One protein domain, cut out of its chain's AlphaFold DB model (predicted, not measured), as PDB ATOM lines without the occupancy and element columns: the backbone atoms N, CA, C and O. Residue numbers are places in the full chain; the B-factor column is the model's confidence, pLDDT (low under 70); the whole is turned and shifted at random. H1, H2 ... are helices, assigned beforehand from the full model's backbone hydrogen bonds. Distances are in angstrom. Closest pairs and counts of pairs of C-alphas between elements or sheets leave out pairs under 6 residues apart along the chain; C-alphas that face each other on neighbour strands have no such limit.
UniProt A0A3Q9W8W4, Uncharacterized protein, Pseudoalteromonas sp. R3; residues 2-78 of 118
ATOM      1  N   ASP A   2     159.569  55.850  49.869       94.81
ATOM      2  CA  ASP A   2     160.950  56.261  50.124       94.81
ATOM      3  C   ASP A   2     161.255  57.610  49.487       94.81
ATOM      4  O   ASP A   2     161.705  58.501  50.188       94.81
ATOM      5  N   LEU A   3     160.831  57.824  48.238       96.56
ATOM      6  CA  LEU A   3     160.992  59.109  47.555       96.56
ATOM      7  C   LEU A   3     160.297  60.285  48.271       96.56
ATOM      8  O   LEU A   3     160.856  61.374  48.356       96.56
ATOM      9  N   PHE A   4     159.104  60.068  48.843       97.62
ATOM     10  CA  PHE A   4     158.438  61.085  49.671       97.62
ATOM     11  C   PHE A   4     159.275  61.391  50.919       97.62
ATOM     12  O   PHE A   4     159.506  62.546  51.249       97.62
ATOM     13  N   ASN A   5     159.750  60.351  51.607       97.75
ATOM     14  CA  ASN A   5     160.555  60.496  52.816       97.75
ATOM     15  C   ASN A   5     161.949  61.086  52.545       97.75
ATOM     16  O   ASN A   5     162.513  61.720  53.433       97.75
ATOM     17  N   GLU A   6     162.514  60.854  51.365       97.81
ATOM     18  CA  GLU A   6     163.785  61.417  50.901       97.81
ATOM     19  C   GLU A   6     163.643  62.920  50.646       97.81
ATOM     20  O   GLU A   6     164.416  63.702  51.184       97.81
ATOM     21  N   ILE A   7     162.628  63.326  49.875       97.75
ATOM     22  CA  ILE A   7     162.482  64.716  49.417       97.75
ATOM     23  C   ILE A   7     161.811  65.595  50.477       97.75
ATOM     24  O   ILE A   7     162.238  66.717  50.725       97.75
ATOM     25  N   LEU A   8     160.747  65.100  51.111       97.62
ATOM     26  CA  LEU A   8     159.877  65.895  51.983       97.62
ATOM     27  C   LEU A   8     160.032  65.550  53.467       97.62
ATOM     28  O   LEU A   8     159.550  66.284  54.329       97.62
ATOM     29  N   GLY A   9     160.701  64.441  53.791       94.44
ATOM     30  CA  GLY A   9     160.764  63.911  55.155       94.44
ATOM     31  C   GLY A   9     161.613  64.718  56.140       94.44
ATOM     32  O   GLY A   9     161.613  64.366  57.318       94.44
ATOM     33  N   GLN A  10     162.326  65.750  55.677       94.06
ATOM     34  CA  GLN A  10     163.012  66.717  56.539       94.06
ATOM     35  C   GLN A  10     162.022  67.715  57.165       94.06
ATOM     36  O   GLN A  10     162.143  68.048  58.340       94.06
ATOM     37  N   ASP A  11     161.014  68.147  56.400       93.44
ATOM     38  CA  ASP A  11     160.065  69.198  56.796       93.44
ATOM     39  C   ASP A  11     158.661  68.666  57.134       93.44
ATOM     40  O   ASP A  11     157.830  69.378  57.721       93.44
ATOM     41  N   MET A  12     158.368  67.428  56.727       94.69
ATOM     42  CA  MET A  12     157.074  66.762  56.867       94.69
ATOM     43  C   MET A  12     157.213  65.429  57.607       94.69
ATOM     44  O   MET A  12     158.256  64.778  57.586       94.69
ATOM     45  N   ALA A  13     156.123  64.979  58.234       94.81
ATOM     46  CA  ALA A  13     156.100  63.697  58.931       94.81
ATOM     47  C   ALA A  13     156.397  62.531  57.972       94.81
ATOM     48  O   ALA A  13     155.681  62.309  56.990       94.81
ATOM     49  N   ARG A  14     157.436  61.753  58.293       97.19
ATOM     50  CA  ARG A  14     157.863  60.596  57.498       97.19
ATOM     51  C   ARG A  14     156.787  59.509  57.483       97.19
ATOM     52  O   ARG A  14     156.259  59.108  58.522       97.19
ATOM     53  N   VAL A  15     156.509  58.965  56.304       97.19
ATOM     54  CA  VAL A  15     155.604  57.831  56.110       97.19
ATOM     55  C   VAL A  15     156.293  56.551  56.570       97.19
ATOM     56  O   VAL A  15     157.239  56.093  55.938       97.19
ATOM     57  N   GLN A  16     155.784  55.956  57.648       96.88
ATOM     58  CA  GLN A  16     156.305  54.702  58.210       96.88
ATOM     59  C   GLN A  16     155.636  53.454  57.617       96.88
ATOM     60  O   GLN A  16     156.243  52.393  57.515       96.88
ATOM     61  N   LYS A  17     154.353  53.559  57.239       96.12
ATOM     62  CA  LYS A  17     153.551  52.421  56.774       96.12
ATOM     63  C   LYS A  17     152.601  52.812  55.648       96.12
ATOM     64  O   LYS A  17     151.937  53.854  55.692       96.12
ATOM     65  N   LEU A  18     152.478  51.911  54.676       97.06
ATOM     66  CA  LEU A  18     151.456  51.950  53.634       97.06
ATOM     67  C   LEU A  18     150.355  50.941  53.967       97.06
ATOM     68  O   LEU A  18     150.527  49.732  53.797       97.06
ATOM     69  N   ASN A  19     149.221  51.437  54.460       96.00
ATOM     70  CA  ASN A  19     148.018  50.624  54.624       96.00
ATOM     71  C   ASN A  19     147.355  50.342  53.259       96.00
ATOM     72  O   ASN A  19     147.819  50.815  52.217       96.00
ATOM     73  N   HIS A  20     146.275  49.556  53.260       97.81
ATOM     74  CA  HIS A  20     145.558  49.203  52.032       97.81
ATOM     75  C   HIS A  20     145.125  50.448  51.240       97.81
ATOM     76  O   HIS A  20     145.423  50.546  50.053       97.81
ATOM     77  N   ASN A  21     144.536  51.439  51.917       96.81
ATOM     78  CA  ASN A  21     144.068  52.673  51.286       96.81
ATOM     79  C   ASN A  21     145.198  53.451  50.587       96.81
ATOM     80  O   ASN A  21     145.086  53.793  49.413       96.81
ATOM     81  N   ARG A  22     146.333  53.662  51.266       97.50
ATOM     82  CA  ARG A  22     147.498  54.351  50.686       97.50
ATOM     83  C   ARG A  22     148.045  53.623  49.463       97.50
ATOM     84  O   ARG A  22     148.385  54.267  48.480       97.50
ATOM     85  N   LYS A  23     148.101  52.287  49.497       97.50
ATOM     86  CA  LYS A  23     148.519  51.487  48.332       97.50
ATOM     87  C   LYS A  23     147.549  51.664  47.162       97.50
ATOM     88  O   LYS A  23     148.000  51.797  46.030       97.50
ATOM     89  N   THR A  24     146.246  51.688  47.426       97.69
ATOM     90  CA  THR A  24     145.218  51.925  46.402       97.69
ATOM     91  C   THR A  24     145.340  53.319  45.793       97.69
ATOM     92  O   THR A  24     145.353  53.433  44.571       97.69
ATOM     93  N   LEU A  25     145.530  54.360  46.609       96.81
ATOM     94  CA  LEU A  25     145.748  55.724  46.120       96.81
ATOM     95  C   LEU A  25     147.011  55.828  45.254       96.81
ATOM     96  O   LEU A  25     146.945  56.367  44.154       96.81
ATOM     97  N   ILE A  26     148.136  55.251  45.696       96.81
ATOM     98  CA  ILE A  26     149.386  55.234  44.914       96.81
ATOM     99  C   ILE A  26     149.170  54.551  43.558       96.81
ATOM    100  O   ILE A  26     149.551  55.111  42.536       96.81
ATOM    101  N   ARG A  27     148.519  53.378  43.531       96.88
ATOM    102  CA  ARG A  27     148.211  52.673  42.273       96.88
ATOM    103  C   ARG A  27     147.294  53.487  41.365       96.88
ATOM    104  O   ARG A  27     147.493  53.492  40.158       96.88
ATOM    105  N   ALA A  28     146.307  54.179  41.933       96.62
ATOM    106  CA  ALA A  28     145.432  55.051  41.160       96.62
ATOM    107  C   ALA A  28     146.219  56.199  40.508       96.62
ATOM    108  O   ALA A  28     145.944  56.538  39.362       96.62
ATOM    109  N   ARG A  29     147.225  56.745  41.208       96.50
ATOM    110  CA  ARG A  29     148.111  57.794  40.685       96.50
ATOM    111  C   ARG A  29     149.112  57.300  39.650       96.50
ATOM    112  O   ARG A  29     149.658  58.126  38.941       96.50
ATOM    113  N   SER A  30     149.332  55.994  39.492       93.31
ATOM    114  CA  SER A  30     150.239  55.470  38.457       93.31
ATOM    115  C   SER A  30     149.787  55.780  37.023       93.31
ATOM    116  O   SER A  30     150.580  55.608  36.103       93.31
ATOM    117  N   LYS A  31     148.540  56.235  36.819       92.75
ATOM    118  CA  LYS A  31     148.052  56.741  35.526       92.75
ATOM    119  C   LYS A  31     148.551  58.156  35.217       92.75
ATOM    120  O   LYS A  31     148.844  58.442  34.065       92.75
ATOM    121  N   ASP A  32     148.679  58.993  36.243       93.31
ATOM    122  CA  ASP A  32     149.118  60.389  36.113       93.31
ATOM    123  C   ASP A  32     150.640  60.498  36.306       93.31
ATOM    124  O   ASP A  32     151.343  61.194  35.581       93.31
ATOM    125  N   LEU A  33     151.167  59.744  37.271       96.25
ATOM    126  CA  LEU A  33     152.570  59.663  37.661       96.25
ATOM    127  C   LEU A  33     153.137  58.309  37.216       96.25
ATOM    128  O   LEU A  33     153.346  57.388  38.012       96.25
ATOM    129  N   THR A  34     153.328  58.177  35.904       95.38
ATOM    130  CA  THR A  34     153.661  56.898  35.247       95.38
ATOM    131  C   THR A  34     155.096  56.420  35.474       95.38
ATOM    132  O   THR A  34     155.359  55.221  35.418       95.38
ATOM    133  N   THR A  35     156.031  57.333  35.746       96.69
ATOM    134  CA  THR A  35     157.457  57.027  35.912       96.69
ATOM    135  C   THR A  35     157.959  57.491  37.270       96.69
ATOM    136  O   THR A  35     157.368  58.368  37.901       96.69
ATOM    137  N   LEU A  36     159.090  56.940  37.718       95.75
ATOM    138  CA  LEU A  36     159.734  57.397  38.950       95.75
ATOM    139  C   LEU A  36     160.105  58.890  38.883       95.75
ATOM    140  O   LEU A  36     159.992  59.583  39.891       95.75
ATOM    141  N   ASN A  37     160.471  59.392  37.698       97.50
ATOM    142  CA  ASN A  37     160.758  60.810  37.487       97.50
ATOM    143  C   ASN A  37     159.506  61.672  37.678       97.50
ATOM    144  O   ASN A  37     159.577  62.651  38.406       97.50
ATOM    145  N   HIS A  38     158.340  61.255  37.169       97.56
ATOM    146  CA  HIS A  38     157.084  61.974  37.431       97.56
ATOM    147  C   HIS A  38     156.777  62.074  38.931       97.56
ATOM    148  O   HIS A  38     156.376  63.128  39.413       97.56
ATOM    149  N   TRP A  39     157.009  61.002  39.697       98.00
ATOM    150  CA  TRP A  39     156.873  61.048  41.156       98.00
ATOM    151  C   TRP A  39     157.892  61.982  41.817       98.00
ATOM    152  O   TRP A  39     157.554  62.661  42.786       98.00
ATOM    153  N   ARG A  40     159.131  62.015  41.316       98.31
ATOM    154  CA  ARG A  40     160.181  62.907  41.822       98.31
ATOM    155  C   ARG A  40     159.805  64.363  41.588       98.31
ATOM    156  O   ARG A  40     159.777  65.129  42.548       98.31
ATOM    157  N   ASP A  41     159.438  64.706  40.360       98.19
ATOM    158  CA  ASP A  41     159.026  66.055  39.969       98.19
ATOM    159  C   ASP A  41     157.793  66.499  40.758       98.19
ATOM    160  O   ASP A  41     157.751  67.614  41.273       98.19
ATOM    161  N   TYR A  42     156.830  65.595  40.952       98.50
ATOM    162  CA  TYR A  42     155.652  65.834  41.779       98.50
ATOM    163  C   TYR A  42     156.012  66.235  43.218       98.50
ATOM    164  O   TYR A  42     155.518  67.242  43.730       98.50
ATOM    165  N   PHE A  43     156.901  65.486  43.881       98.44
ATOM    166  CA  PHE A  43     157.325  65.810  45.246       98.44
ATOM    167  C   PHE A  43     158.213  67.056  45.322       98.44
ATOM    168  O   PHE A  43     158.081  67.814  46.281       98.44
ATOM    169  N   LEU A  44     159.058  67.318  44.323       98.31
ATOM    170  CA  LEU A  44     159.825  68.567  44.241       98.31
ATOM    171  C   LEU A  44     158.898  69.780  44.092       98.31
ATOM    172  O   LEU A  44     159.067  70.777  44.790       98.31
ATOM    173  N   LYS A  45     157.853  69.673  43.266       98.12
ATOM    174  CA  LYS A  45     156.837  70.722  43.102       98.12
ATOM    175  C   LYS A  45     156.118  71.023  44.421       98.12
ATOM    176  O   LYS A  45     155.930  72.183  44.777       98.12
ATOM    177  N   ILE A  46     155.799  69.985  45.202       98.31
ATOM    178  CA  ILE A  46     155.264  70.138  46.564       98.31
ATOM    179  C   ILE A  46     156.276  70.842  47.472       98.31
ATOM    180  O   ILE A  46     155.902  71.800  48.143       98.31
ATOM    181  N   GLN A  47     157.543  70.415  47.466       98.06
ATOM    182  CA  GLN A  47     158.609  71.001  48.289       98.06
ATOM    183  C   GLN A  47     158.772  72.504  48.035       98.06
ATOM    184  O   GLN A  47     158.983  73.279  48.973       98.06
ATOM    185  N   MET A  48     158.641  72.925  46.776       97.31
ATOM    186  CA  MET A  48     158.748  74.322  46.362       97.31
ATOM    187  C   MET A  48     157.518  75.160  46.738       97.31
ATOM    188  O   MET A  48     157.644  76.371  46.872       97.31
ATOM    189  N   SER A  49     156.352  74.555  46.976       97.69
ATOM    190  CA  SER A  49     155.127  75.283  47.328       97.69
ATOM    191  C   SER A  49     155.109  75.738  48.789       97.69
ATOM    192  O   SER A  49     155.070  74.929  49.715       97.69
ATOM    193  N   ASP A  50     155.037  77.049  49.020       96.62
ATOM    194  CA  ASP A  50     154.981  77.615  50.374       96.62
ATOM    195  C   ASP A  50     153.660  77.314  51.075       96.62
ATOM    196  O   ASP A  50     153.610  77.220  52.302       96.62
ATOM    197  N   PHE A  51     152.579  77.157  50.312       97.00
ATOM    198  CA  PHE A  51     151.283  76.790  50.865       97.00
ATOM    199  C   PHE A  51     151.265  75.323  51.307       97.00
ATOM    200  O   PHE A  51     150.941  75.046  52.458       97.00
ATOM    201  N   LEU A  52     151.655  74.390  50.431       97.88
ATOM    202  CA  LEU A  52     151.609  72.954  50.746       97.88
ATOM    203  C   LEU A  52     152.594  72.568  51.855       97.88
ATOM    204  O   LEU A  52     152.309  71.657  52.637       97.88
ATOM    205  N   MET A  53     153.715  73.287  51.947       97.81
ATOM    206  CA  MET A  53     154.745  73.084  52.968       97.81
ATOM    207  C   MET A  53     154.501  73.870  54.260       97.81
ATOM    208  O   MET A  53     155.297  73.762  55.196       97.81
ATOM    209  N   GLY A  54     153.416  74.646  54.338       95.81
ATOM    210  CA  GLY A  54     153.081  75.448  55.514       95.81
ATOM    211  C   GLY A  54     154.116  76.521  55.852       95.81
ATOM    212  O   GLY A  54     154.343  76.828  57.017       95.81
ATOM    213  N   ARG A  55     154.777  77.081  54.836       95.12
ATOM    214  CA  ARG A  55     155.614  78.282  54.981       95.12
ATOM    215  C   ARG A  55     154.777  79.554  54.894       95.12
ATOM    216  O   ARG A  55     155.063  80.526  55.580       95.12
ATOM    217  N   LYS A  56     153.701  79.530  54.099       92.94
ATOM    218  CA  LYS A  56     152.730  80.631  53.997       92.94
ATOM    219  C   LYS A  56     151.650  80.586  55.086       92.94
ATOM    220  O   LYS A  56     151.056  81.610  55.400       92.94
ATOM    221  N   THR A  57     151.355  79.404  55.627       92.12
ATOM    222  CA  THR A  57     150.302  79.182  56.638       92.12
ATOM    223  C   THR A  57     150.754  78.120  57.633       92.12
ATOM    224  O   THR A  57     151.622  77.331  57.297       92.12
ATOM    225  N   SER A  58     150.127  78.000  58.802       91.50
ATOM    226  CA  SER A  58     150.466  76.930  59.761       91.50
ATOM    227  C   SER A  58     150.068  75.520  59.299       91.50
ATOM    228  O   SER A  58     150.440  74.530  59.928       91.50
ATOM    229  N   TRP A  59     149.278  75.403  58.228       96.00
ATOM    230  CA  TRP A  59     148.818  74.123  57.700       96.00
ATOM    231  C   TRP A  59     149.821  73.538  56.700       96.00
ATOM    232  O   TRP A  59     150.301  74.243  55.816       96.00
ATOM    233  N   LYS A  60     150.084  72.229  56.811       96.31
ATOM    234  CA  LYS A  60     150.883  71.447  55.857       96.31
ATOM    235  C   LYS A  60     150.035  70.338  55.247       96.31
ATOM    236  O   LYS A  60     149.248  69.697  55.950       96.31
ATOM    237  N   ALA A  61     150.234  70.061  53.962       97.56
ATOM    238  CA  ALA A  61     149.580  68.933  53.309       97.56
ATOM    239  C   ALA A  61     150.012  67.607  53.960       97.56
ATOM    240  O   ALA A  61     151.161  67.436  54.344       97.56
ATOM    241  N   SER A  62     149.112  66.636  54.100       97.06
ATOM    242  CA  SER A  62     149.487  65.289  54.555       97.06
ATOM    243  C   SER A  62     149.754  64.367  53.366       97.06
ATOM    244  O   SER A  62     149.251  64.604  52.268       97.06
ATOM    245  N   PHE A  63     150.480  63.267  53.585       97.62
ATOM    246  CA  PHE A  63     150.717  62.259  52.545       97.62
ATOM    247  C   PHE A  63     149.417  61.787  51.870       97.62
ATOM    248  O   PHE A  63     149.334  61.726  50.647       97.62
ATOM    249  N   ASP A  64     148.371  61.509  52.653       97.25
ATOM    250  CA  ASP A  64     147.077  61.076  52.118       97.25
ATOM    251  C   ASP A  64     146.358  62.195  51.352       97.25
ATOM    252  O   ASP A  64     145.691  61.924  50.357       97.25
ATOM    253  N   TRP A  65     146.500  63.452  51.787       97.88
ATOM    254  CA  TRP A  65     145.910  64.601  51.097       97.88
ATOM    255  C   TRP A  65     146.540  64.809  49.718       97.88
ATOM    256  O   TRP A  65     145.814  65.065  48.758       97.88
ATOM    257  N   LEU A  66     147.861  64.641  49.619       98.00
ATOM    258  CA  LEU A  66     148.624  64.762  48.375       98.00
ATOM    259  C   LEU A  66     148.272  63.667  47.361       98.00
ATOM    260  O   LEU A  66     148.397  63.888  46.167       98.00
ATOM    261  N   LEU A  67     147.833  62.488  47.800       97.56
ATOM    262  CA  LEU A  67     147.497  61.391  46.887       97.56
ATOM    263  C   LEU A  67     146.038  61.393  46.412       97.56
ATOM    264  O   LEU A  67     145.665  60.550  45.593       97.56
ATOM    265  N   LYS A  68     145.195  62.300  46.924       98.00
ATOM    266  CA  LYS A  68     143.815  62.448  46.443       98.00
ATOM    267  C   LYS A  68     143.813  62.918  44.997       98.00
ATOM    268  O   LYS A  68     144.570  63.813  44.641       98.00
ATOM    269  N   ASP A  69     142.897  62.362  44.212       97.19
ATOM    270  CA  ASP A  69     142.813  62.591  42.769       97.19
ATOM    271  C   ASP A  69     142.776  64.075  42.388       97.19
ATOM    272  O   ASP A  69     143.671  64.577  41.712       97.19
ATOM    273  N   SER A  70     141.814  64.805  42.950       97.25
ATOM    274  CA  SER A  70     141.637  66.236  42.696       97.25
ATOM    275  C   SER A  70     142.836  67.092  43.106       97.25
ATOM    276  O   SER A  70     143.116  68.103  42.468       97.25
ATOM    277  N   ASN A  71     143.546  66.716  44.168       98.38
ATOM    278  CA  ASN A  71     144.700  67.472  44.646       98.38
ATOM    279  C   ASN A  71     145.945  67.160  43.818       98.38
ATOM    280  O   ASN A  71     146.702  68.074  43.507       98.38
ATOM    281  N   CYS A  72     146.127  65.896  43.432       98.19
ATOM    282  CA  CYS A  72     147.225  65.465  42.579       98.19
ATOM    283  C   CYS A  72     147.192  66.202  41.239       98.19
ATOM    284  O   CYS A  72     148.198  66.793  40.856       98.19
ATOM    285  N   LEU A  73     146.027  66.249  40.581       97.94
ATOM    286  CA  LEU A  73     145.856  66.995  39.332       97.94
ATOM    287  C   LEU A  73     146.167  68.479  39.523       97.94
ATOM    288  O   LEU A  73     146.994  69.030  38.805       97.94
ATOM    289  N   LYS A  74     145.617  69.100  40.572       98.38
ATOM    290  CA  LYS A  74     145.881  70.512  40.858       98.38
ATOM    291  C   LYS A  74     147.360  70.817  41.072       98.38
ATOM    292  O   LYS A  74     147.819  71.880  40.661       98.38
ATOM    293  N   ILE A  75     148.086  69.922  41.739       98.44
ATOM    294  CA  ILE A  75     149.527  70.053  41.953       98.44
ATOM    295  C   ILE A  75     150.260  69.914  40.623       98.44
ATOM    296  O   ILE A  75     151.066  70.783  40.326       98.44
ATOM    297  N   ILE A  76     149.960  68.896  39.811       97.69
ATOM    298  CA  ILE A  76     150.573  68.709  38.484       97.69
ATOM    299  C   ILE A  76     150.357  69.953  37.606       97.69
ATOM    300  O   ILE A  76     151.307  70.464  37.020       97.69
ATOM    301  N   GLU A  77     149.141  70.496  37.607       97.12
ATOM    302  CA  GLU A  77     148.740  71.700  36.863       97.12
ATOM    303  C   GLU A  77     149.322  73.012  37.425       97.12
ATOM    304  O   GLU A  77     149.131  74.071  36.834       97.12
ATOM    305  N   GLY A  78     150.020  72.978  38.566       97.38
ATOM    306  CA  GLY A  78     150.671  74.160  39.141       97.38
ATOM    307  C   GLY A  78     149.752  75.105  39.914       97.38
ATOM    308  O   GLY A  78     150.148  76.218  40.250       97.38
TER     309      GLY A  78
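What this domain is: This is residues 2 to 78 of the 118 residues of an uncharacterized protein of Pseudoalteromonas sp. R3 (UniProt A0A3Q9W8W4). The longest helix, H3, makes one side of a compact body; H1 packs slantwise on it and H5 about perpendicular to it, while short H4 lies near the middle and H2 at the edge, touching no helix. The printed part has 77 residues with five named helices, H1 to H5 in order, and no named strand: all helix. The radius of gyration of the C-alphas is 11.8 A, the spans 30 by 28 by 20 A.

How they stand to each other: H1, residues 2 to 7, touches H3, residues 36 to 48, at a steep tilt of 38 degrees, only just past shallow, the same way; the closest C-alphas, of Phe 4 and Phe 43, are 6.6 A apart. H5, residues 69 to 76, touches residues 42 to 46 of H3 alone, about perpendicular at 79 degrees; the closest C-alphas, of Tyr 42 and Ile 76, are 6.7 A apart. H2, residues 20 to 29, and H4, residues 63 to 66, are close but not clearly touching. Every O i to N i+4 pair is within hydrogen-bond range in H1, H2, H3 and H5; H4 is too short for one.

Where its parts are: H1 begins at C-alpha 2 (160.950, 56.261, 50.124); H2 is 14.5 A long, H3 18.5 A; H5 ends at C-alpha 76 (150.573, 68.709, 38.484).

The domain as a whole: The links H1 to H2 and H3 to H4 are long. The printed part has no cut, and no printed residue is under 70.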